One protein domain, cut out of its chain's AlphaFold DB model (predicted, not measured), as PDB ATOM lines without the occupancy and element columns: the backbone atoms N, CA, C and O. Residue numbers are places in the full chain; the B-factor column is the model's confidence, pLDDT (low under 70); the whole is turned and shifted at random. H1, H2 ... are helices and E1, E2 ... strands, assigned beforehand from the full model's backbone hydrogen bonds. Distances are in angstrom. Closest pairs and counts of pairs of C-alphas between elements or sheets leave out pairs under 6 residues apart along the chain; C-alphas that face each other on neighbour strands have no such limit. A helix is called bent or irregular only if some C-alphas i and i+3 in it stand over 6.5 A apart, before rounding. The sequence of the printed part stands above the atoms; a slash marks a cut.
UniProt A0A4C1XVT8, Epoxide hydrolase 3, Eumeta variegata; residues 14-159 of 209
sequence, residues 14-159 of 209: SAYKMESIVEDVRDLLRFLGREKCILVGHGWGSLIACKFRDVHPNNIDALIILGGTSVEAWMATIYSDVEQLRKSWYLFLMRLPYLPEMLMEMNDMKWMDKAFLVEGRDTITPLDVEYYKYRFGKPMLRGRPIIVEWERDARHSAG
ATOM      1  N   SER A  14     -34.642  33.045  42.831       81.31
ATOM      2  CA  SER A  14     -36.002  33.533  42.573       81.31
ATOM      3  C   SER A  14     -36.613  34.288  43.750       81.31
ATOM      4  O   SER A  14     -37.528  35.086  43.544       81.31
ATOM      5  N   ALA A  15     -36.116  34.069  44.969       83.31
ATOM      6  CA  ALA A  15     -36.573  34.773  46.156       83.31
ATOM      7  C   ALA A  15     -36.104  36.238  46.205       83.31
ATOM      8  O   ALA A  15     -36.679  37.013  46.965       83.31
ATOM      9  N   TYR A  16     -35.096  36.617  45.410       80.69
ATOM     10  CA  TYR A  16     -34.542  37.977  45.355       80.69
ATOM     11  C   TYR A  16     -35.085  38.814  44.196       80.69
ATOM     12  O   TYR A  16     -34.595  39.920  43.982       80.69
ATOM     13  N   LYS A  17     -36.124  38.318  43.506       84.06
ATOM     14  CA  LYS A  17     -36.872  39.069  42.493       84.06
ATOM     15  C   LYS A  17     -37.275  40.443  43.002       84.06
ATOM     16  O   LYS A  17     -37.811  40.545  44.107       84.06
ATOM     17  N   MET A  18     -37.081  41.481  42.187       83.38
ATOM     18  CA  MET A  18     -37.496  42.847  42.537       83.38
ATOM     19  C   MET A  18     -38.954  42.901  43.021       83.38
ATOM     20  O   MET A  18     -39.252  43.591  43.992       83.38
ATOM     21  N   GLU A  19     -39.851  42.137  42.394       86.75
ATOM     22  CA  GLU A  19     -41.252  42.019  42.801       86.75
ATOM     23  C   GLU A  19     -41.378  41.490  44.235       86.75
ATOM     24  O   GLU A  19     -42.056  42.105  45.050       86.75
ATOM     25  N   SER A  20     -40.668  40.411  44.576       90.19
ATOM     26  CA  SER A  20     -40.654  39.844  45.932       90.19
ATOM     27  C   SER A  20     -40.159  40.854  46.969       90.19
ATOM     28  O   SER A  20     -40.700  40.938  48.066       90.19
ATOM     29  N   ILE A  21     -39.150  41.654  46.622       88.69
ATOM     30  CA  ILE A  21     -38.559  42.641  47.536       88.69
ATOM     31  C   ILE A  21     -39.478  43.848  47.736       88.69
ATOM     32  O   ILE A  21     -39.577  44.382  48.838       88.69
ATOM     33  N   VAL A  22     -40.167  44.281  46.681       92.06
ATOM     34  CA  VAL A  22     -41.203  45.321  46.768       92.06
ATOM     35  C   VAL A  22     -42.355  44.852  47.656       92.06
ATOM     36  O   VAL A  22     -42.857  45.624  48.475       92.06
ATOM     37  N   GLU A  23     -42.735  43.581  47.545       95.06
ATOM     38  CA  GLU A  23     -43.745  42.974  48.408       95.06
ATOM     39  C   GLU A  23     -43.299  42.882  49.871       95.06
ATOM     40  O   GLU A  23     -44.091  43.215  50.749       95.06
ATOM     41  N   ASP A  24     -42.023  42.593  50.150       94.50
ATOM     42  CA  ASP A  24     -41.490  42.631  51.521       94.50
ATOM     43  C   ASP A  24     -41.687  44.004  52.185       94.50
ATOM     44  O   ASP A  24     -41.988  44.090  53.377       94.50
ATOM     45  N   VAL A  25     -41.541  45.096  51.423       94.88
ATOM     46  CA  VAL A  25     -41.785  46.459  51.929       94.88
ATOM     47  C   VAL A  25     -43.270  46.663  52.236       94.88
ATOM     48  O   VAL A  25     -43.611  47.238  53.274       94.88
ATOM     49  N   ARG A  26     -44.165  46.169  51.370       96.25
ATOM     50  CA  ARG A  26     -45.617  46.260  51.584       96.25
ATOM     51  C   ARG A  26     -46.049  45.455  52.801       96.25
ATOM     52  O   ARG A  26     -46.847  45.932  53.609       96.25
ATOM     53  N   ASP A  27     -45.532  44.245  52.934       95.81
ATOM     54  CA  ASP A  27     -45.879  43.346  54.025       95.81
ATOM     55  C   ASP A  27     -45.312  43.850  55.352       95.81
ATOM     56  O   ASP A  27     -46.010  43.789  56.364       95.81
ATOM     57  N   LEU A  28     -44.129  44.474  55.348       95.50
ATOM     58  CA  LEU A  28     -43.623  45.206  56.510       95.50
ATOM     59  C   LEU A  28     -44.566  46.347  56.910       95.50
ATOM     60  O   LEU A  28     -44.876  46.503  58.090       95.50
ATOM     61  N   LEU A  29     -45.056  47.129  55.945       96.38
ATOM     62  CA  LEU A  29     -45.991  48.224  56.216       96.38
ATOM     63  C   LEU A  29     -47.294  47.714  56.857       96.38
ATOM     64  O   LEU A  29     -47.745  48.255  57.869       96.38
ATOM     65  N   ARG A  30     -47.845  46.623  56.313       96.25
ATOM     66  CA  ARG A  30     -49.037  45.944  56.846       96.25
ATOM     67  C   ARG A  30     -48.803  45.375  58.238       96.25
ATOM     68  O   ARG A  30     -49.645  45.556  59.112       96.25
ATOM     69  N   PHE A  31     -47.665  44.721  58.453       97.12
ATOM     70  CA  PHE A  31     -47.281  44.167  59.749       97.12
ATOM     71  C   PHE A  31     -47.197  45.255  60.828       97.12
ATOM     72  O   PHE A  31     -47.618  45.042  61.962       97.12
ATOM     73  N   LEU A  32     -46.729  46.450  60.463       97.06
ATOM     74  CA  LEU A  32     -46.698  47.622  61.341       97.06
ATOM     75  C   LEU A  32     -48.073  48.299  61.525       97.06
ATOM     76  O   LEU A  32     -48.158  49.318  62.215       97.06
ATOM     77  N   GLY A  33     -49.139  47.774  60.911       97.19
ATOM     78  CA  GLY A  33     -50.492  48.327  60.991       97.19
ATOM     79  C   GLY A  33     -50.639  49.679  60.293       97.19
ATOM     80  O   GLY A  33     -51.434  50.516  60.722       97.19
ATOM     81  N   ARG A  34     -49.835  49.938  59.257       96.81
ATOM     82  CA  ARG A  34     -49.857  51.190  58.494       96.81
ATOM     83  C   ARG A  34     -50.418  50.949  57.097       96.81
ATOM     84  O   ARG A  34     -50.171  49.919  56.481       96.81
ATOM     85  N   GLU A  35     -51.143  51.935  56.584       95.31
ATOM     86  CA  GLU A  35     -51.618  51.934  55.196       95.31
ATOM     87  C   GLU A  35     -50.693  52.729  54.276       95.31
ATOM     88  O   GLU A  35     -50.558  52.392  53.103       95.31
ATOM     89  N   LYS A  36     -50.027  53.760  54.804       97.31
ATOM     90  CA  LYS A  36     -49.110  54.626  54.062       97.31
ATOM     91  C   LYS A  36     -47.826  54.900  54.831       97.31
ATOM     92  O   LYS A  36     -47.784  54.749  56.055       97.31
ATOM     93  N   CYS A  37     -46.782  55.299  54.110       97.38
ATOM     94  CA  CYS A  37     -45.509  55.708  54.692       97.38
ATOM     95  C   CYS A  37     -44.821  56.831  53.912       97.38
ATOM     96  O   CYS A  37     -45.068  57.049  52.727       97.38
ATOM     97  N   ILE A  38     -43.889  57.501  54.590       97.88
ATOM     98  CA  ILE A  38     -42.809  58.233  53.932       97.88
ATOM     99  C   ILE A  38     -41.697  57.221  53.666       97.88
ATOM    100  O   ILE A  38     -41.115  56.679  54.608       97.88
ATOM    101  N   LEU A  39     -41.424  56.947  52.394       96.62
ATOM    102  CA  LEU A  39     -40.441  55.954  51.988       96.62
ATOM    103  C   LEU A  39     -39.117  56.635  51.635       96.62
ATOM    104  O   LEU A  39     -39.057  57.468  50.733       96.62
ATOM    105  N   VAL A  40     -38.049  56.261  52.337       96.38
ATOM    106  CA  VAL A  40     -36.695  56.777  52.101       96.38
ATOM    107  C   VAL A  40     -35.826  55.661  51.529       96.38
ATOM    108  O   VAL A  40     -35.566  54.664  52.200       96.38
ATOM    109  N   GLY A  41     -35.384  55.822  50.284       92.69
ATOM    110  CA  GLY A  41     -34.476  54.902  49.603       92.69
ATOM    111  C   GLY A  41     -33.049  55.443  49.593       92.69
ATOM    112  O   GLY A  41     -32.827  56.585  49.201       92.69
ATOM    113  N   HIS A  42     -32.079  54.624  50.004       91.56
ATOM    114  CA  HIS A  42     -30.655  54.959  49.941       91.56
ATOM    115  C   HIS A  42     -29.891  53.978  49.050       91.56
ATOM    116  O   HIS A  42     -30.066  52.762  49.178       91.56
ATOM    117  N   GLY A  43     -29.049  54.501  48.152       86.44
ATOM    118  CA  GLY A  43     -28.274  53.705  47.202       86.44
ATOM    119  C   GLY A  43     -29.189  52.790  46.393       86.44
ATOM    120  O   GLY A  43     -30.155  53.233  45.777       86.44
ATOM    121  N   TRP A  44     -28.943  51.494  46.487       79.50
ATOM    122  CA  TRP A  44     -29.763  50.425  45.926       79.50
ATOM    123  C   TRP A  44     -31.222  50.388  46.422       79.50
ATOM    124  O   TRP A  44     -32.131  50.060  45.659       79.50
ATOM    125  N   GLY A  45     -31.471  50.822  47.662       87.19
ATOM    126  CA  GLY A  45     -32.820  51.009  48.203       87.19
ATOM    127  C   GLY A  45     -33.629  52.075  47.459       87.19
ATOM    128  O   GLY A  45     -34.852  52.054  47.514       87.19
ATOM    129  N   SER A  46     -32.969  52.967  46.716       89.06
ATOM    130  CA  SER A  46     -33.629  53.955  45.854       89.06
ATOM    131  C   SER A  46     -34.384  53.298  44.703       89.06
ATOM    132  O   SER A  46     -35.522  53.669  44.435       89.06
ATOM    133  N   LEU A  47     -33.791  52.277  44.068       86.00
ATOM    134  CA  LEU A  47     -34.450  51.543  42.983       86.00
ATOM    135  C   LEU A  47     -35.684  50.804  43.496       86.00
ATOM    136  O   LEU A  47     -36.739  50.861  42.868       86.00
ATOM    137  N   ILE A  48     -35.564  50.166  44.664       88.88
ATOM    138  CA  ILE A  48     -36.685  49.486  45.321       88.88
ATOM    139  C   ILE A  48     -37.777  50.496  45.664       88.88
ATOM    140  O   ILE A  48     -38.943  50.240  45.390       88.88
ATOM    141  N   ALA A  49     -37.418  51.654  46.220       92.81
ATOM    142  CA  ALA A  49     -38.384  52.675  46.603       92.81
ATOM    143  C   ALA A  49     -39.118  53.271  45.387       92.81
ATOM    144  O   ALA A  49     -40.337  53.452  45.433       92.81
ATOM    145  N   CYS A  50     -38.413  53.501  44.274       91.12
ATOM    146  CA  CYS A  50     -39.036  53.892  43.009       91.12
ATOM    147  C   CYS A  50     -39.973  52.801  42.480       91.12
ATOM    148  O   CYS A  50     -41.113  53.100  42.137       91.12
ATOM    149  N   LYS A  51     -39.545  51.534  42.486       90.06
ATOM    150  CA  LYS A  51     -40.403  50.433  42.038       90.06
ATOM    151  C   LYS A  51     -41.626  50.252  42.942       90.06
ATOM    152  O   LYS A  51     -42.722  50.014  42.444       90.06
ATOM    153  N   PHE A  52     -41.465  50.408  44.254       94.06
ATOM    154  CA  PHE A  52     -42.558  50.359  45.222       94.06
ATOM    155  C   PHE A  52     -43.582  51.468  44.964       94.06
ATOM    156  O   PHE A  52     -44.776  51.193  44.982       94.06
ATOM    157  N   ARG A  53     -43.140  52.686  44.624       94.25
ATOM    158  CA  ARG A  53     -44.029  53.768  44.164       94.25
ATOM    159  C   ARG A  53     -44.829  53.372  42.930       94.25
ATOM    160  O   ARG A  53     -46.012  53.685  42.869       94.25
ATOM    161  N   ASP A  54     -44.209  52.704  41.968       92.19
ATOM    162  CA  ASP A  54     -44.885  52.360  40.715       92.19
ATOM    163  C   ASP A  54     -45.920  51.240  40.895       92.19
ATOM    164  O   ASP A  54     -46.962  51.251  40.241       92.19
ATOM    165  N   VAL A  55     -45.647  50.281  41.785       94.75
ATOM    166  CA  VAL A  55     -46.526  49.126  42.037       94.75
ATOM    167  C   VAL A  55     -47.593  49.434  43.097       94.75
ATOM    168  O   VAL A  55     -48.745  49.033  42.942       94.75
ATOM    169  N   HIS A  56     -47.235  50.175  44.149       96.44
ATOM    170  CA  HIS A  56     -48.079  50.476  45.315       96.44
ATOM    171  C   HIS A  56     -48.181  51.992  45.586       96.44
ATOM    172  O   HIS A  56     -47.920  52.441  46.707       96.44
ATOM    173  N   PRO A  57     -48.593  52.821  44.604       96.25
ATOM    174  CA  PRO A  57     -48.592  54.283  44.745       96.25
ATOM    175  C   PRO A  57     -49.489  54.777  45.887       96.25
ATOM    176  O   PRO A  57     -49.203  55.795  46.512       96.25
ATOM    177  N   ASN A  58     -50.554  54.036  46.203       97.12
ATOM    178  CA  ASN A  58     -51.495  54.388  47.267       97.12
ATOM    179  C   ASN A  58     -50.925  54.187  48.680       97.12
ATOM    180  O   ASN A  58     -51.530  54.669  49.635       97.12
ATOM    181  N   ASN A  59     -49.789  53.496  48.820       97.50
ATOM    182  CA  ASN A  59     -49.142  53.199  50.099       97.50
ATOM    183  C   ASN A  59     -48.009  54.186  50.445       97.50
ATOM    184  O   ASN A  59     -47.252  53.954  51.392       97.50
ATOM    185  N   ILE A  60     -47.879  55.289  49.700       97.19
ATOM    186  CA  ILE A  60     -46.825  56.292  49.888       97.19
ATOM    187  C   ILE A  60     -47.437  57.681  50.080       97.19
ATOM    188  O   ILE A  60     -48.245  58.125  49.268       97.19
ATOM    189  N   ASP A  61     -47.002  58.383  51.126       97.69
ATOM    190  CA  ASP A  61     -47.280  59.811  51.328       97.69
ATOM    191  C   ASP A  61     -46.163  60.693  50.756       97.69
ATOM    192  O   ASP A  61     -46.428  61.750  50.189       97.69
ATOM    193  N   ALA A  62     -44.906  60.252  50.871       96.94
ATOM    194  CA  ALA A  62     -43.757  60.918  50.269       96.94
ATOM    195  C   ALA A  62     -42.630  59.924  49.953       96.94
ATOM    196  O   ALA A  62     -42.481  58.906  50.626       96.94
ATOM    197  N   LEU A  63     -41.822  60.244  48.940       95.62
ATOM    198  CA  LEU A  63     -40.669  59.455  48.508       95.62
ATOM    199  C   LEU A  63     -39.405  60.319  48.560       95.62
ATOM    200  O   LEU A  63     -39.366  61.388  47.953       95.62
ATOM    201  N   ILE A  64     -38.370  59.839  49.248       95.88
ATOM    202  CA  ILE A  64     -37.063  60.500  49.358       95.88
ATOM    203  C   ILE A  64     -35.991  59.546  48.835       95.88
ATOM    204  O   ILE A  64     -35.949  58.382  49.226       95.88
ATOM    205  N   ILE A  65     -35.119  60.040  47.957       93.50
ATOM    206  CA  ILE A  65     -34.057  59.262  47.312       93.50
ATOM    207  C   ILE A  65     -32.699  59.861  47.682       93.50
ATOM    208  O   ILE A  65     -32.470  61.048  47.459       93.50
ATOM    209  N   LEU A  66     -31.801  59.045  48.238       91.94
ATOM    210  CA  LEU A  66     -30.484  59.462  48.724       91.94
ATOM    211  C   LEU A  66     -29.376  58.628  48.076       91.94
ATOM    212  O   LEU A  66     -29.365  57.403  48.184       91.94
ATOM    213  N   GLY A  67     -28.413  59.281  47.420       81.75
ATOM    214  CA  GLY A  67     -27.242  58.593  46.857       81.75
ATOM    215  C   GLY A  67     -27.586  57.502  45.831       81.75
ATOM    216  O   GLY A  67     -26.825  56.555  45.657       81.75
ATOM    217  N   GLY A  68     -28.749  57.608  45.189       81.75
ATOM    218  CA  GLY A  68     -29.240  56.681  44.176       81.75
ATOM    219  C   GLY A  68     -30.035  57.414  43.103       81.75
ATOM    220  O   GLY A  68     -30.019  58.640  43.021       81.75
ATOM    221  N   THR A  69     -30.718  56.659  42.254       80.56
ATOM    222  CA  THR A  69     -31.477  57.197  41.121       80.56
ATOM    223  C   THR A  69     -32.733  56.358  40.888       80.56
ATOM    224  O   THR A  69     -32.905  55.323  41.535       80.56
ATOM    225  N   SER A  70     -33.618  56.801  39.994       77.75
ATOM    226  CA  SER A  70     -34.747  55.982  39.553       77.75
ATOM    227  C   SER A  70     -34.289  54.894  38.577       77.75
ATOM    228  O   SER A  70     -33.240  55.013  37.936       77.75
ATOM    229  N   VAL A  71     -35.088  53.832  38.442       73.94
ATOM    230  CA  VAL A  71     -34.793  52.717  37.528       73.94
ATOM    231  C   VAL A  71     -34.699  53.216  36.084       73.94
ATOM    232  O   VAL A  71     -33.784  52.841  35.355       73.94
ATOM    233  N   GLU A  72     -35.593  54.118  35.686       76.69
ATOM    234  CA  GLU A  72     -35.668  54.662  34.329       76.69
ATOM    235  C   GLU A  72     -34.441  55.517  34.005       76.69
ATOM    236  O   GLU A  72     -33.815  55.344  32.959       76.69
ATOM    237  N   ALA A  73     -34.069  56.415  34.921       79.56
ATOM    238  CA  ALA A  73     -32.913  57.289  34.752       79.56
ATOM    239  C   ALA A  73     -31.602  56.489  34.710       79.56
ATOM    240  O   ALA A  73     -30.699  56.792  33.925       79.56
ATOM    241  N   TRP A  74     -31.504  55.430  35.514       75.81
ATOM    242  CA  TRP A  74     -30.357  54.530  35.483       75.81
ATOM    243  C   TRP A  74     -30.253  53.755  34.165       75.81
ATOM    244  O   TRP A  74     -29.191  53.726  33.543       75.81
ATOM    245  N   MET A  75     -31.364  53.185  33.693       73.31
ATOM    246  CA  MET A  75     -31.404  52.436  32.433       73.31
ATOM    247  C   MET A  75     -31.104  53.312  31.218       73.31
ATOM    248  O   MET A  75     -30.436  52.869  30.283       73.31
ATOM    249  N   ALA A  76     -31.549  54.569  31.239       77.19
ATOM    250  CA  ALA A  76     -31.254  55.518  30.174       77.19
ATOM    251  C   ALA A  76     -29.756  55.854  30.081       77.19
ATOM    252  O   ALA A  76     -29.261  56.105  28.983       77.19
ATOM    253  N   THR A  77     -29.032  55.849  31.204       79.75
ATOM    254  CA  THR A  77     -27.640  56.325  31.287       79.75
ATOM    255  C   THR A  77     -26.604  55.211  31.170       79.75
ATOM    256  O   THR A  77     -25.552  55.428  30.575       79.75
ATOM    257  N   ILE A  78     -26.896  53.995  31.642       74.88
ATOM    258  CA  ILE A  78     -25.921  52.890  31.663       74.88
ATOM    259  C   ILE A  78     -25.398  52.491  30.270       74.88
ATOM    260  O   ILE A  78     -24.261  52.037  30.153       74.88
ATOM    261  N   TYR A  79     -26.203  52.672  29.218       71.50
ATOM    262  CA  TYR A  79     -25.832  52.347  27.833       71.50
ATOM    263  C   TYR A  79     -25.442  53.561  26.984       71.50
ATOM    264  O   TYR A  79     -24.847  53.385  25.922       71.50
ATOM    265  N   SER A  80     -25.801  54.770  27.412       77.12
ATOM    266  CA  SER A  80     -25.589  55.998  26.635       77.12
ATOM    267  C   SER A  80     -24.398  56.823  27.124       77.12
ATOM    268  O   SER A  80     -23.860  57.613  26.352       77.12
ATOM    269  N   ASP A  81     -23.952  56.609  28.365       84.12
ATOM    270  CA  ASP A  81     -22.844  57.332  28.979       84.12
ATOM    271  C   ASP A  81     -21.681  56.386  29.324       84.12
ATOM    272  O   ASP A  81     -21.774  55.495  30.174       84.12
ATOM    273  N   VAL A  82     -20.544  56.609  28.663       83.44
ATOM    274  CA  VAL A  82     -19.306  55.844  28.859       83.44
ATOM    275  C   VAL A  82     -18.723  56.068  30.256       83.44
ATOM    276  O   VAL A  82     -18.144  55.145  30.835       83.44
ATOM    277  N   GLU A  83     -18.875  57.264  30.827       85.62
ATOM    278  CA  GLU A  83     -18.399  57.546  32.179       85.62
ATOM    279  C   GLU A  83     -19.227  56.774  33.209       85.62
ATOM    280  O   GLU A  83     -18.659  56.134  34.104       85.62
ATOM    281  N   GLN A  84     -20.552  56.764  33.048       78.06
ATOM    282  CA  GLN A  84     -21.448  55.974  33.889       78.06
ATOM    283  C   GLN A  84     -21.177  54.474  33.750       78.06
ATOM    284  O   GLN A  84     -21.115  53.765  34.761       78.06
ATOM    285  N   LEU A  85     -20.944  53.987  32.529       81.12
ATOM    286  CA  LEU A  85     -20.564  52.597  32.279       81.12
ATOM    287  C   LEU A  85     -19.255  52.239  32.996       81.12
ATOM    288  O   LEU A  85     -19.175  51.204  33.659       81.12
ATOM    289  N   ARG A  86     -18.252  53.127  32.937       83.19
ATOM    290  CA  ARG A  86     -16.972  52.953  33.641       83.19
ATOM    291  C   ARG A  86     -17.157  52.932  35.155       83.19
ATOM    292  O   ARG A  86     -16.552  52.096  35.816       83.19
ATOM    293  N   LYS A  87     -17.993  53.809  35.718       82.12
ATOM    294  CA  LYS A  87     -18.325  53.806  37.158       82.12
ATOM    295  C   LYS A  87     -19.093  52.549  37.569       82.12
ATOM    296  O   LYS A  87     -18.966  52.098  38.700       82.12
ATOM    297  N   SER A  88     -19.820  51.952  36.632       78.00
ATOM    298  CA  SER A  88     -20.645  50.760  36.831       78.00
ATOM    299  C   SER A  88     -19.922  49.452  36.475       78.00
ATOM    300  O   SER A  88     -20.560  48.407  36.368       78.00
ATOM    301  N   TRP A  89     -18.592  49.476  36.302       79.00
ATOM    302  CA  TRP A  89     -17.797  48.301  35.917       79.00
ATOM    303  C   TRP A  89     -17.990  47.112  36.872       79.00
ATOM    304  O   TRP A  89     -18.030  45.957  36.443       79.00
ATOM    305  N   TYR A  90     -18.146  47.403  38.169       74.81
ATOM    306  CA  TYR A  90     -18.321  46.405  39.220       74.81
ATOM    307  C   TYR A  90     -19.589  45.585  38.996       74.81
ATOM    308  O   TYR A  90     -19.625  44.410  39.353       74.81
ATOM    309  N   LEU A  91     -20.594  46.142  38.311       73.69
ATOM    310  CA  LEU A  91     -21.769  45.373  37.953       73.69
ATOM    311  C   LEU A  91     -21.355  44.166  37.104       73.69
ATOM    312  O   LEU A  91     -21.721  43.033  37.406       73.69
ATOM    313  N   PHE A  92     -20.516  44.354  36.087       75.25
ATOM    314  CA  PHE A  92     -20.066  43.246  35.244       75.25
ATOM    315  C   PHE A  92     -19.296  42.185  36.028       75.25
ATOM    316  O   PHE A  92     -19.537  41.000  35.804       75.25
ATOM    317  N   LEU A  93     -18.459  42.591  36.990       77.56
ATOM    318  CA  LEU A  93     -17.767  41.667  37.891       77.56
ATOM    319  C   LEU A  93     -18.766  40.768  38.627       77.56
ATOM    320  O   LEU A  93     -18.641  39.546  38.578       77.56
ATOM    321  N   MET A  94     -19.814  41.358  39.205       74.56
ATOM    322  CA  MET A  94     -20.827  40.648  39.997       74.56
ATOM    323  C   MET A  94     -21.677  39.654  39.165       74.56
ATOM    324  O   MET A  94     -22.450  38.873  39.717       74.56
ATOM    325  N   ARG A  95     -21.520  39.617  37.827       68.31
ATOM    326  CA  ARG A  95     -22.141  38.595  36.953       68.31
ATOM    327  C   ARG A  95     -21.446  37.240  37.027       68.31
ATOM    328  O   ARG A  95     -22.073  36.233  36.713       68.31
ATOM    329  N   LEU A  96     -20.152  37.220  37.329       74.06
ATOM    330  CA  LEU A  96     -19.351  36.005  37.225       74.06
ATOM    331  C   LEU A  96     -19.711  35.056  38.369       74.06
ATOM    332  O   LEU A  96     -19.832  35.534  39.491       74.06
ATOM    333  N   PRO A  97     -19.909  33.750  38.121       73.12
ATOM    334  CA  PRO A  97     -20.227  32.801  39.180       73.12
ATOM    335  C   PRO A  97     -19.022  32.635  40.109       73.12
ATOM    336  O   PRO A  97     -17.896  32.492  39.629       73.12
ATOM    337  N   TYR A  98     -19.261  32.635  41.420       74.62
ATOM    338  CA  TYR A  98     -18.281  32.410  42.496       74.62
ATOM    339  C   TYR A  98     -17.143  33.437  42.630       74.62
ATOM    340  O   TYR A  98     -16.587  33.585  43.713       74.62
ATOM    341  N   LEU A  99     -16.754  34.133  41.559       80.31
ATOM    342  CA  LEU A  99     -15.616  35.048  41.577       80.31
ATOM    343  C   LEU A  99     -15.848  36.276  42.478       80.31
ATOM    344  O   LEU A  99     -14.972  36.556  43.294       80.31
ATOM    345  N   PRO A 100     -16.972  37.009  42.380       77.56
ATOM    346  CA  PRO A 100     -17.314  38.070  43.323       77.56
ATOM    347  C   PRO A 100     -17.313  37.599  44.771       77.56
ATOM    348  O   PRO A 100     -16.718  38.254  45.619       77.56
ATOM    349  N   GLU A 101     -17.924  36.440  45.025       77.06
ATOM    350  CA  GLU A 101     -17.978  35.784  46.326       77.06
ATOM    351  C   GLU A 101     -16.554  35.634  46.881       77.06
ATOM    352  O   GLU A 101     -16.219  36.161  47.941       77.06
ATOM    353  N   MET A 102     -15.686  35.001  46.091       79.50
ATOM    354  CA  MET A 102     -14.310  34.718  46.465       79.50
ATOM    355  C   MET A 102     -13.516  36.010  46.697       79.50
ATOM    356  O   MET A 102     -12.820  36.128  47.700       79.50
ATOM    357  N   LEU A 103     -13.631  37.004  45.809       82.62
ATOM    358  CA  LEU A 103     -12.929  38.288  45.938       82.62
ATOM    359  C   LEU A 103     -13.365  39.074  47.177       82.62
ATOM    360  O   LEU A 103     -12.531  39.721  47.811       82.62
ATOM    361  N   MET A 104     -14.652  39.022  47.522       79.00
ATOM    362  CA  MET A 104     -15.176  39.690  48.710       79.00
ATOM    363  C   MET A 104     -14.716  39.005  50.000       79.00
ATOM    364  O   MET A 104     -14.578  39.682  51.014       79.00
ATOM    365  N   GLU A 105     -14.426  37.704  49.967       79.31
ATOM    366  CA  GLU A 105     -13.921  36.942  51.118       79.31
ATOM    367  C   GLU A 105     -12.395  36.999  51.276       79.31
ATOM    368  O   GLU A 105     -11.864  36.780  52.368       79.31
ATOM    369  N   MET A 106     -11.667  37.301  50.200       84.00
ATOM    370  CA  MET A 106     -10.207  37.304  50.214       84.00
ATOM    371  C   MET A 106      -9.620  38.269  51.248       84.00
ATOM    372  O   MET A 106     -10.076  39.401  51.422       84.00
ATOM    373  N   ASN A 107      -8.505  37.835  51.848       86.62
ATOM    374  CA  ASN A 107      -7.641  38.669  52.683       86.62
ATOM    375  C   ASN A 107      -8.406  39.347  53.831       86.62
ATOM    376  O   ASN A 107      -8.225  40.541  54.056       86.62
ATOM    377  N   ASP A 108      -9.270  38.588  54.512       86.06
ATOM    378  CA  ASP A 108     -10.065  39.056  55.655       86.06
ATOM    379  C   ASP A 108     -10.960  40.265  55.322       86.06
ATOM    380  O   ASP A 108     -11.027  41.253  56.050       86.06
ATOM    381  N   MET A 109     -11.610  40.226  54.150       85.81
ATOM    382  CA  MET A 109     -12.505  41.294  53.680       85.81
ATOM    383  C   MET A 109     -11.843  42.688  53.654       85.81
ATOM    384  O   MET A 109     -12.530  43.703  53.761       85.81
ATOM    385  N   LYS A 110     -10.519  42.780  53.445       87.12
ATOM    386  CA  LYS A 110      -9.773  44.062  53.406       87.12
ATOM    387  C   LYS A 110     -10.269  45.087  52.388       87.12
ATOM    388  O   LYS A 110      -9.905  46.260  52.446       87.12
ATOM    389  N   TRP A 111     -11.084  44.670  51.423       83.94
ATOM    390  CA  TRP A 111     -11.774  45.605  50.540       83.94
ATOM    391  C   TRP A 111     -12.707  46.547  51.324       83.94
ATOM    392  O   TRP A 111     -12.855  47.695  50.918       83.94
ATOM    393  N   MET A 112     -13.277  46.102  52.455       85.25
ATOM    394  CA  MET A 112     -14.124  46.922  53.330       85.25
ATOM    395  C   MET A 112     -13.329  48.037  54.001       85.25
ATOM    396  O   MET A 112     -13.823  49.156  54.067       85.25
ATOM    397  N   ASP A 113     -12.086  47.773  54.418       87.69
ATOM    398  CA  ASP A 113     -11.209  48.808  54.980       87.69
ATOM    399  C   ASP A 113     -11.015  49.937  53.967       87.69
ATOM    400  O   ASP A 113     -11.223  51.103  54.278       87.69
ATOM    401  N   LYS A 114     -10.708  49.583  52.712       86.31
ATOM    402  CA  LYS A 114     -10.537  50.561  51.626       86.31
ATOM    403  C   LYS A 114     -11.830  51.279  51.243       86.31
ATOM    404  O   LYS A 114     -11.773  52.410  50.776       86.31
ATOM    405  N   ALA A 115     -12.972  50.606  51.355       84.62
ATOM    406  CA  ALA A 115     -14.262  51.162  50.964       84.62
ATOM    407  C   ALA A 115     -14.845  52.099  52.030       84.62
ATOM    408  O   ALA A 115     -15.482  53.092  51.682       84.62
ATOM    409  N   PHE A 116     -14.649  51.782  53.312       85.19
ATOM    410  CA  PHE A 116     -15.262  52.501  54.427       85.19
ATOM    411  C   PHE A 116     -14.329  53.511  55.098       85.19
ATOM    412  O   PHE A 116     -14.798  54.577  55.495       85.19
ATOM    413  N   LEU A 117     -13.026  53.228  55.193       86.94
ATOM    414  CA  LEU A 117     -12.054  54.159  55.775       86.94
ATOM    415  C   LEU A 117     -11.540  55.102  54.686       86.94
ATOM    416  O   LEU A 117     -10.511  54.867  54.052       86.94
ATOM    417  N   VAL A 118     -12.296  56.171  54.447       84.38
ATOM    418  CA  VAL A 118     -11.919  57.229  53.504       84.38
ATOM    419  C   VAL A 118     -10.999  58.223  54.207       84.38
ATOM    420  O   VAL A 118     -11.376  58.812  55.220       84.38
ATOM    421  N   GLU A 119      -9.806  58.443  53.654       81.12
ATOM    422  CA  GLU A 119      -8.850  59.416  54.193       81.12
ATOM    423  C   GLU A 119      -9.492  60.806  54.341       81.12
ATOM    424  O   GLU A 119     -10.141  61.319  53.428       81.12
ATOM    425  N   GLY A 120      -9.320  61.417  55.515       82.38
ATOM    426  CA  GLY A 120      -9.868  62.740  55.824       82.38
ATOM    427  C   GLY A 120     -11.326  62.755  56.296       82.38
ATOM    428  O   GLY A 120     -11.861  63.841  56.511       82.38
ATOM    429  N   ARG A 121     -11.969  61.595  56.484       83.81
ATOM    430  CA  ARG A 121     -13.279  61.484  57.146       83.81
ATOM    431  C   ARG A 121     -13.179  60.603  58.387       83.81
ATOM    432  O   ARG A 121     -12.633  59.508  58.325       83.81
ATOM    433  N   ASP A 122     -13.753  61.063  59.490       84.88
ATOM    434  CA  ASP A 122     -13.802  60.365  60.782       84.88
ATOM    435  C   ASP A 122     -15.183  59.752  61.083       84.88
ATOM    436  O   ASP A 122     -15.423  59.231  62.168       84.88
ATOM    437  N   THR A 123     -16.090  59.760  60.102       86.19
ATOM    438  CA  THR A 123     -17.469  59.268  60.248       86.19
ATOM    439  C   THR A 123     -17.576  57.758  60.455       86.19
ATOM    440  O   THR A 123     -18.594  57.294  60.959       86.19
ATOM    441  N   ILE A 124     -16.577  56.989  60.010       88.00
ATOM    442  CA  ILE A 124     -16.515  55.533  60.185       88.00
ATOM    443  C   ILE A 124     -15.196  55.196  60.865       88.00
ATOM    444  O   ILE A 124     -14.125  55.575  60.389       88.00
ATOM    445  N   THR A 125     -15.278  54.462  61.968       90.62
ATOM    446  CA  THR A 125     -14.110  54.026  62.730       90.62
ATOM    447  C   THR A 125     -13.648  52.635  62.284       90.62
ATOM    448  O   THR A 125     -14.439  51.854  61.748       90.62
ATOM    449  N   PRO A 126     -12.387  52.250  62.553       89.44
ATOM    450  CA  PRO A 126     -11.930  50.880  62.312       89.44
ATOM    451  C   PRO A 126     -12.783  49.827  63.033       89.44
ATOM    452  O   PRO A 126     -12.988  48.738  62.507       89.44
ATOM    453  N   LEU A 127     -13.332  50.161  64.206       91.25
ATOM    454  CA  LEU A 127     -14.220  49.269  64.951       91.25
ATOM    455  C   LEU A 127     -15.529  48.996  64.195       91.25
ATOM    456  O   LEU A 127     -16.010  47.863  64.197       91.25
ATOM    457  N   ASP A 128     -16.083  50.005  63.520       91.19
ATOM    458  CA  ASP A 128     -17.287  49.840  62.701       91.19
ATOM    459  C   ASP A 128     -17.022  48.892  61.529       91.19
ATOM    460  O   ASP A 128     -17.835  48.016  61.229       91.19
ATOM    461  N   VAL A 129     -15.854  49.018  60.895       90.38
ATOM    462  CA  VAL A 129     -15.450  48.127  59.800       90.38
ATOM    463  C   VAL A 129     -15.290  46.691  60.293       90.38
ATOM    464  O   VAL A 129     -15.810  45.776  59.657       90.38
ATOM    465  N   GLU A 130     -14.660  46.485  61.449       91.44
ATOM    466  CA  GLU A 130     -14.560  45.160  62.073       91.44
ATOM    467  C   GLU A 130     -15.937  44.575  62.416       91.44
ATOM    468  O   GLU A 130     -16.178  43.383  62.210       91.44
ATOM    469  N   TYR A 131     -16.891  45.404  62.852       88.69
ATOM    470  CA  TYR A 131     -18.273  44.962  63.028       88.69
ATOM    471  C   TYR A 131     -18.900  44.511  61.700       88.69
ATOM    472  O   TYR A 131     -19.517  43.442  61.647       88.69
ATOM    473  N   TYR A 132     -18.720  45.266  60.611       86.38
ATOM    474  CA  TYR A 132     -19.197  44.852  59.290       86.38
ATOM    475  C   TYR A 132     -18.555  43.537  58.838       86.38
ATOM    476  O   TYR A 132     -19.288  42.622  58.455       86.38
ATOM    477  N   LYS A 133     -17.229  43.394  58.959       88.00
ATOM    478  CA  LYS A 133     -16.513  42.143  58.667       88.00
ATOM    479  C   LYS A 133     -17.064  40.980  59.486       88.00
ATOM    480  O   LYS A 133     -17.417  39.947  58.925       88.00
ATOM    481  N   TYR A 134     -17.239  41.156  60.796       86.81
ATOM    482  CA  TYR A 134     -17.829  40.134  61.664       86.81
ATOM    483  C   TYR A 134     -19.227  39.714  61.198       86.81
ATOM    484  O   TYR A 134     -19.545  38.521  61.174       86.81
ATOM    485  N   ARG A 135     -20.073  40.681  60.821       82.06
ATOM    486  CA  ARG A 135     -21.417  40.393  60.312       82.06
ATOM    487  C   ARG A 135     -21.313  39.619  59.002       82.06
ATOM    488  O   ARG A 135     -21.741  38.471  58.973       82.06
ATOM    489  N   PHE A 136     -20.708  40.186  57.962       77.50
ATOM    490  CA  PHE A 136     -20.594  39.548  56.645       77.50
ATOM    491  C   PHE A 136     -19.845  38.207  56.674       77.50
ATOM    492  O   PHE A 136     -20.138  37.324  55.875       77.50
ATOM    493  N   GLY A 137     -18.961  38.005  57.650       74.19
ATOM    494  CA  GLY A 137     -18.240  36.760  57.869       74.19
ATOM    495  C   GLY A 137     -19.065  35.613  58.463       74.19
ATOM    496  O   GLY A 137     -18.512  34.536  58.637       74.19
ATOM    497  N   LYS A 138     -20.354  35.751  58.806       72.25
ATOM    498  CA  LYS A 138     -21.141  34.615  59.341       72.25
ATOM    499  C   LYS A 138     -21.581  33.635  58.239       72.25
ATOM    500  O   LYS A 138     -22.047  34.099  57.209       72.25
ATOM    501  N   PRO A 139     -21.586  32.298  58.461       57.94
ATOM    502  CA  PRO A 139     -21.958  31.291  57.453       57.94
ATOM    503  C   PRO A 139     -23.295  31.524  56.738       57.94
ATOM    504  O   PRO A 139     -23.385  31.312  55.539       57.94
ATOM    505  N   MET A 140     -24.322  32.016  57.439       50.88
ATOM    506  CA  MET A 140     -25.604  32.344  56.796       50.88
ATOM    507  C   MET A 140     -25.505  33.552  55.854       50.88
ATOM    508  O   MET A 140     -26.262  33.627  54.901       50.88
ATOM    509  N   LEU A 141     -24.575  34.481  56.097       52.50
ATOM    510  CA  LEU A 141     -24.224  35.578  55.184       52.50
ATOM    511  C   LEU A 141     -23.235  35.130  54.082       52.50
ATOM    512  O   LEU A 141     -23.043  35.874  53.126       52.50
ATOM    513  N   ARG A 142     -22.665  33.912  54.191       50.38
ATOM    514  CA  ARG A 142     -21.770  33.267  53.204       50.38
ATOM    515  C   ARG A 142     -22.507  32.461  52.126       50.38
ATOM    516  O   ARG A 142     -21.896  32.065  51.139       50.38
ATOM    517  N   GLY A 143     -23.802  32.185  52.296       43.44
ATOM    518  CA  GLY A 143     -24.616  31.449  51.324       43.44
ATOM    519  C   GLY A 143     -24.914  32.295  50.090       43.44
ATOM    520  O   GLY A 143     -26.029  32.777  49.962       43.44
ATOM    521  N   ARG A 144     -23.910  32.472  49.215       53.31
ATOM    522  CA  ARG A 144     -23.879  33.413  48.077       53.31
ATOM    523  C   ARG A 144     -23.997  34.859  48.589       53.31
ATOM    524  O   ARG A 144     -24.990  35.192  49.226       53.31
ATOM    525  N   PRO A 145     -23.002  35.741  48.377       54.19
ATOM    526  CA  PRO A 145     -23.042  37.099  48.877       54.19
ATOM    527  C   PRO A 145     -24.356  37.705  48.434       54.19
ATOM    528  O   PRO A 145     -24.643  37.800  47.244       54.19
ATOM    529  N   ILE A 146     -25.179  38.069  49.404       53.00
ATOM    530  CA  ILE A 146     -26.524  38.569  49.151       53.00
ATOM    531  C   ILE A 146     -26.493  39.742  48.180       53.00
ATOM    532  O   ILE A 146     -27.366  39.856  47.332       53.00
ATOM    533  N   ILE A 147     -25.461  40.582  48.268       53.75
ATOM    534  CA  ILE A 147     -25.227  41.674  47.326       53.75
ATOM    535  C   ILE A 147     -25.091  41.174  45.887       53.75
ATOM    536  O   ILE A 147     -25.614  41.800  44.982       53.75
ATOM    537  N   VAL A 148     -24.466  40.021  45.673       59.47
ATOM    538  CA  VAL A 148     -24.259  39.429  44.355       59.47
ATOM    539  C   VAL A 148     -25.564  38.870  43.801       59.47
ATOM    540  O   VAL A 148     -25.885  39.148  42.652       59.47
ATOM    541  N   GLU A 149     -26.350  38.132  44.588       58.44
ATOM    542  CA  GLU A 149     -27.653  37.626  44.125       58.44
ATOM    543  C   GLU A 149     -28.648  38.758  43.889       58.44
ATOM    544  O   GLU A 149     -29.300  38.821  42.848       58.44
ATOM    545  N   TRP A 150     -28.689  39.707  44.815       59.25
ATOM    546  CA  TRP A 150     -29.531  40.885  44.722       59.25
ATOM    547  C   TRP A 150     -29.128  41.779  43.539       59.25
ATOM    548  O   TRP A 150     -29.991  42.222  42.791       59.25
ATOM    549  N   GLU A 151     -27.834  41.984  43.274       62.25
ATOM    550  CA  GLU A 151     -27.382  42.723  42.088       62.25
ATOM    551  C   GLU A 151     -27.566  41.944  40.780       62.25
ATOM    552  O   GLU A 151     -27.803  42.558  39.735       62.25
ATOM    553  N   ARG A 152     -27.444  40.610  40.796       63.75
ATOM    554  CA  ARG A 152     -27.714  39.749  39.630       63.75
ATOM    555  C   ARG A 152     -29.196  39.783  39.263       63.75
ATOM    556  O   ARG A 152     -29.510  39.843  38.072       63.75
ATOM    557  N   ASP A 153     -30.089  39.774  40.248       60.66
ATOM    558  CA  ASP A 153     -31.530  39.811  40.013       60.66
ATOM    559  C   ASP A 153     -32.056  41.226  39.736       60.66
ATOM    560  O   ASP A 153     -32.758  41.416  38.742       60.66
ATOM    561  N   ALA A 154     -31.607  42.246  40.481       54.75
ATOM    562  CA  ALA A 154     -31.952  43.644  40.207       54.75
ATOM    563  C   ALA A 154     -31.683  44.023  38.741       54.75
ATOM    564  O   ALA A 154     -32.379  44.866  38.188       54.75
ATOM    565  N   ARG A 155     -30.738  43.353  38.065       55.38
ATOM    566  CA  ARG A 155     -30.502  43.471  36.616       55.38
ATOM    567  C   ARG A 155     -31.485  42.725  35.732       55.38
ATOM    568  O   ARG A 155     -31.811  43.243  34.668       55.38
ATOM    569  N   HIS A 156     -31.912  41.520  36.102       50.31
ATOM    570  CA  HIS A 156     -32.937  40.801  35.344       50.31
ATOM    571  C   HIS A 156     -34.260  41.568  35.405       50.31
ATOM    572  O   HIS A 156     -34.864  41.809  34.360       50.31
ATOM    573  N   SER A 157     -34.636  42.049  36.591       45.47
ATOM    574  CA  SER A 157     -35.847  42.850  36.786       45.47
ATOM    575  C   SER A 157     -35.726  44.292  36.272       45.47
ATOM    576  O   SER A 157     -36.736  44.871  35.879       45.47
ATOM    577  N   ALA A 158     -34.519  44.874  36.207       45.28
ATOM    578  CA  ALA A 158     -34.288  46.165  35.544       45.28
ATOM    579  C   ALA A 158     -34.085  46.057  34.020       45.28
ATOM    580  O   ALA A 158     -33.929  47.079  33.363       45.28
ATOM    581  N   GLY A 159     -34.097  44.858  33.423       42.41
ATOM    582  CA  GLY A 159     -34.020  44.687  31.964       42.41
ATOM    583  C   GLY A 159     -32.610  44.727  31.350       42.41
ATOM    584  O   GLY A 159     -32.481  44.875  30.140       42.41
TER     585      GLY A 159
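AT A GLANCE: This is residues 14 to 159 of the 209 residues of the protein "Epoxide hydrolase 3" of Eumeta variegata (UniProt A0A4C1XVT8). Two lobes are joined through a run of short helices: in one lobe H2 packs on a small sheet of two parallel strands, E1 and E2, and H1 crosses H2; the other is a loose group of H6, H7 and H8, with little H9 close to H8. H3, H4 and H5 lead from the first lobe to the second, and H10 spans between H5 and H1; residues 118 to 123 stick out of the second lobe. The printed part has 146 residues with ten named helices and two named strands, in the order H1, E1, H2, E2, then H3 to H10, and is mostly helix. It is only just compact, close to loose, with a radius of gyration of the C-alphas of 17.1 A and spans of 47 by 39 by 36 A.

IN THESE COORDINATES: E1 is residues 37 to 42, 15.6 A long, and E2 residues 60 to 66, 16.7 A. H1, residues 18 to 31, is 19.8 A long and begins at C-alpha 18 at (-37.496, 42.847, 42.537). H2 is residues 44 to 55, 17.3 A. H3 is residues 71 to 78, H4 82 to 87, H5 89 to 94 and H7 111 to 116. H6, residues 99 to 109, is irregular: C-alphas 104 and 107 are 8.6 A apart. H8 is residues 126 to 136, 15.3 A, and H9 139 to 142. H10, residues 146 to 157, is 16.1 A long and ends at C-alpha 157 at (-35.847, 42.850, 36.786).

HOW THE PARTS SIT: E1 and E2 are parallel at 15 degrees, with N 39 and O 62 2.8 A apart, within hydrogen-bond range. E1, H2 and E2 form a strand-helix-strand unit, two parallel neighbour strands with a helix between, with a right-handed crossover. The closest C-alphas of H2 and E1 are those of Ala 49 and Gly 41, 5.4 A. H1 touches H2, about perpendicular at 78 degrees, at Val 22 and Phe 52, whose C-alphas are 5.4 A apart. H2 and H3 only just touch, with 3 pairs of C-alphas within 8 A, closest at Leu 47 and Val 71, 5.6 A. H3 and H4 only just touch, with 3 such pairs, and only at the corner, closest at Ile 78 and Leu 85, 5.4 A; H4 and H5 meet only through their link. H5 and H6 only just touch, with 3 such pairs, and only at the corner, closest at Met 94 and Pro 100, 5.5 A. H10 touches H5 with residues 148 to 152 alone, closest at Val 148 and Met 94, 5.7 A. H10 only just touches H1, with 3 such pairs, closest at Ser 157 and Met 18, 6.0 A. H7 touches H8 at a steep tilt of 54 degrees, opposite ways, closest at Asp 113 and Val 129, 6.5 A. H8 and H9 are close but not clearly touching, at Phe 136 and Arg 142, 7.3 A. E1 and H8 are apart. Every O i to N i+4 pair is within hydrogen-bond range in H1, H3, H4, H5, H7 and H8, against 7 of 8 in H2, 4 of 7 in H6 and 7 of 8 in H10; H9 is too short for such a pair.

THE WHOLE: The two C-alphas farthest apart are those of Asn 58 and Asn 107, 46.9 A. The printed part has no cut and no long link. The mean pLDDT of the printed part is 81.5; residue 95 and residues 139 to 159 are under 70.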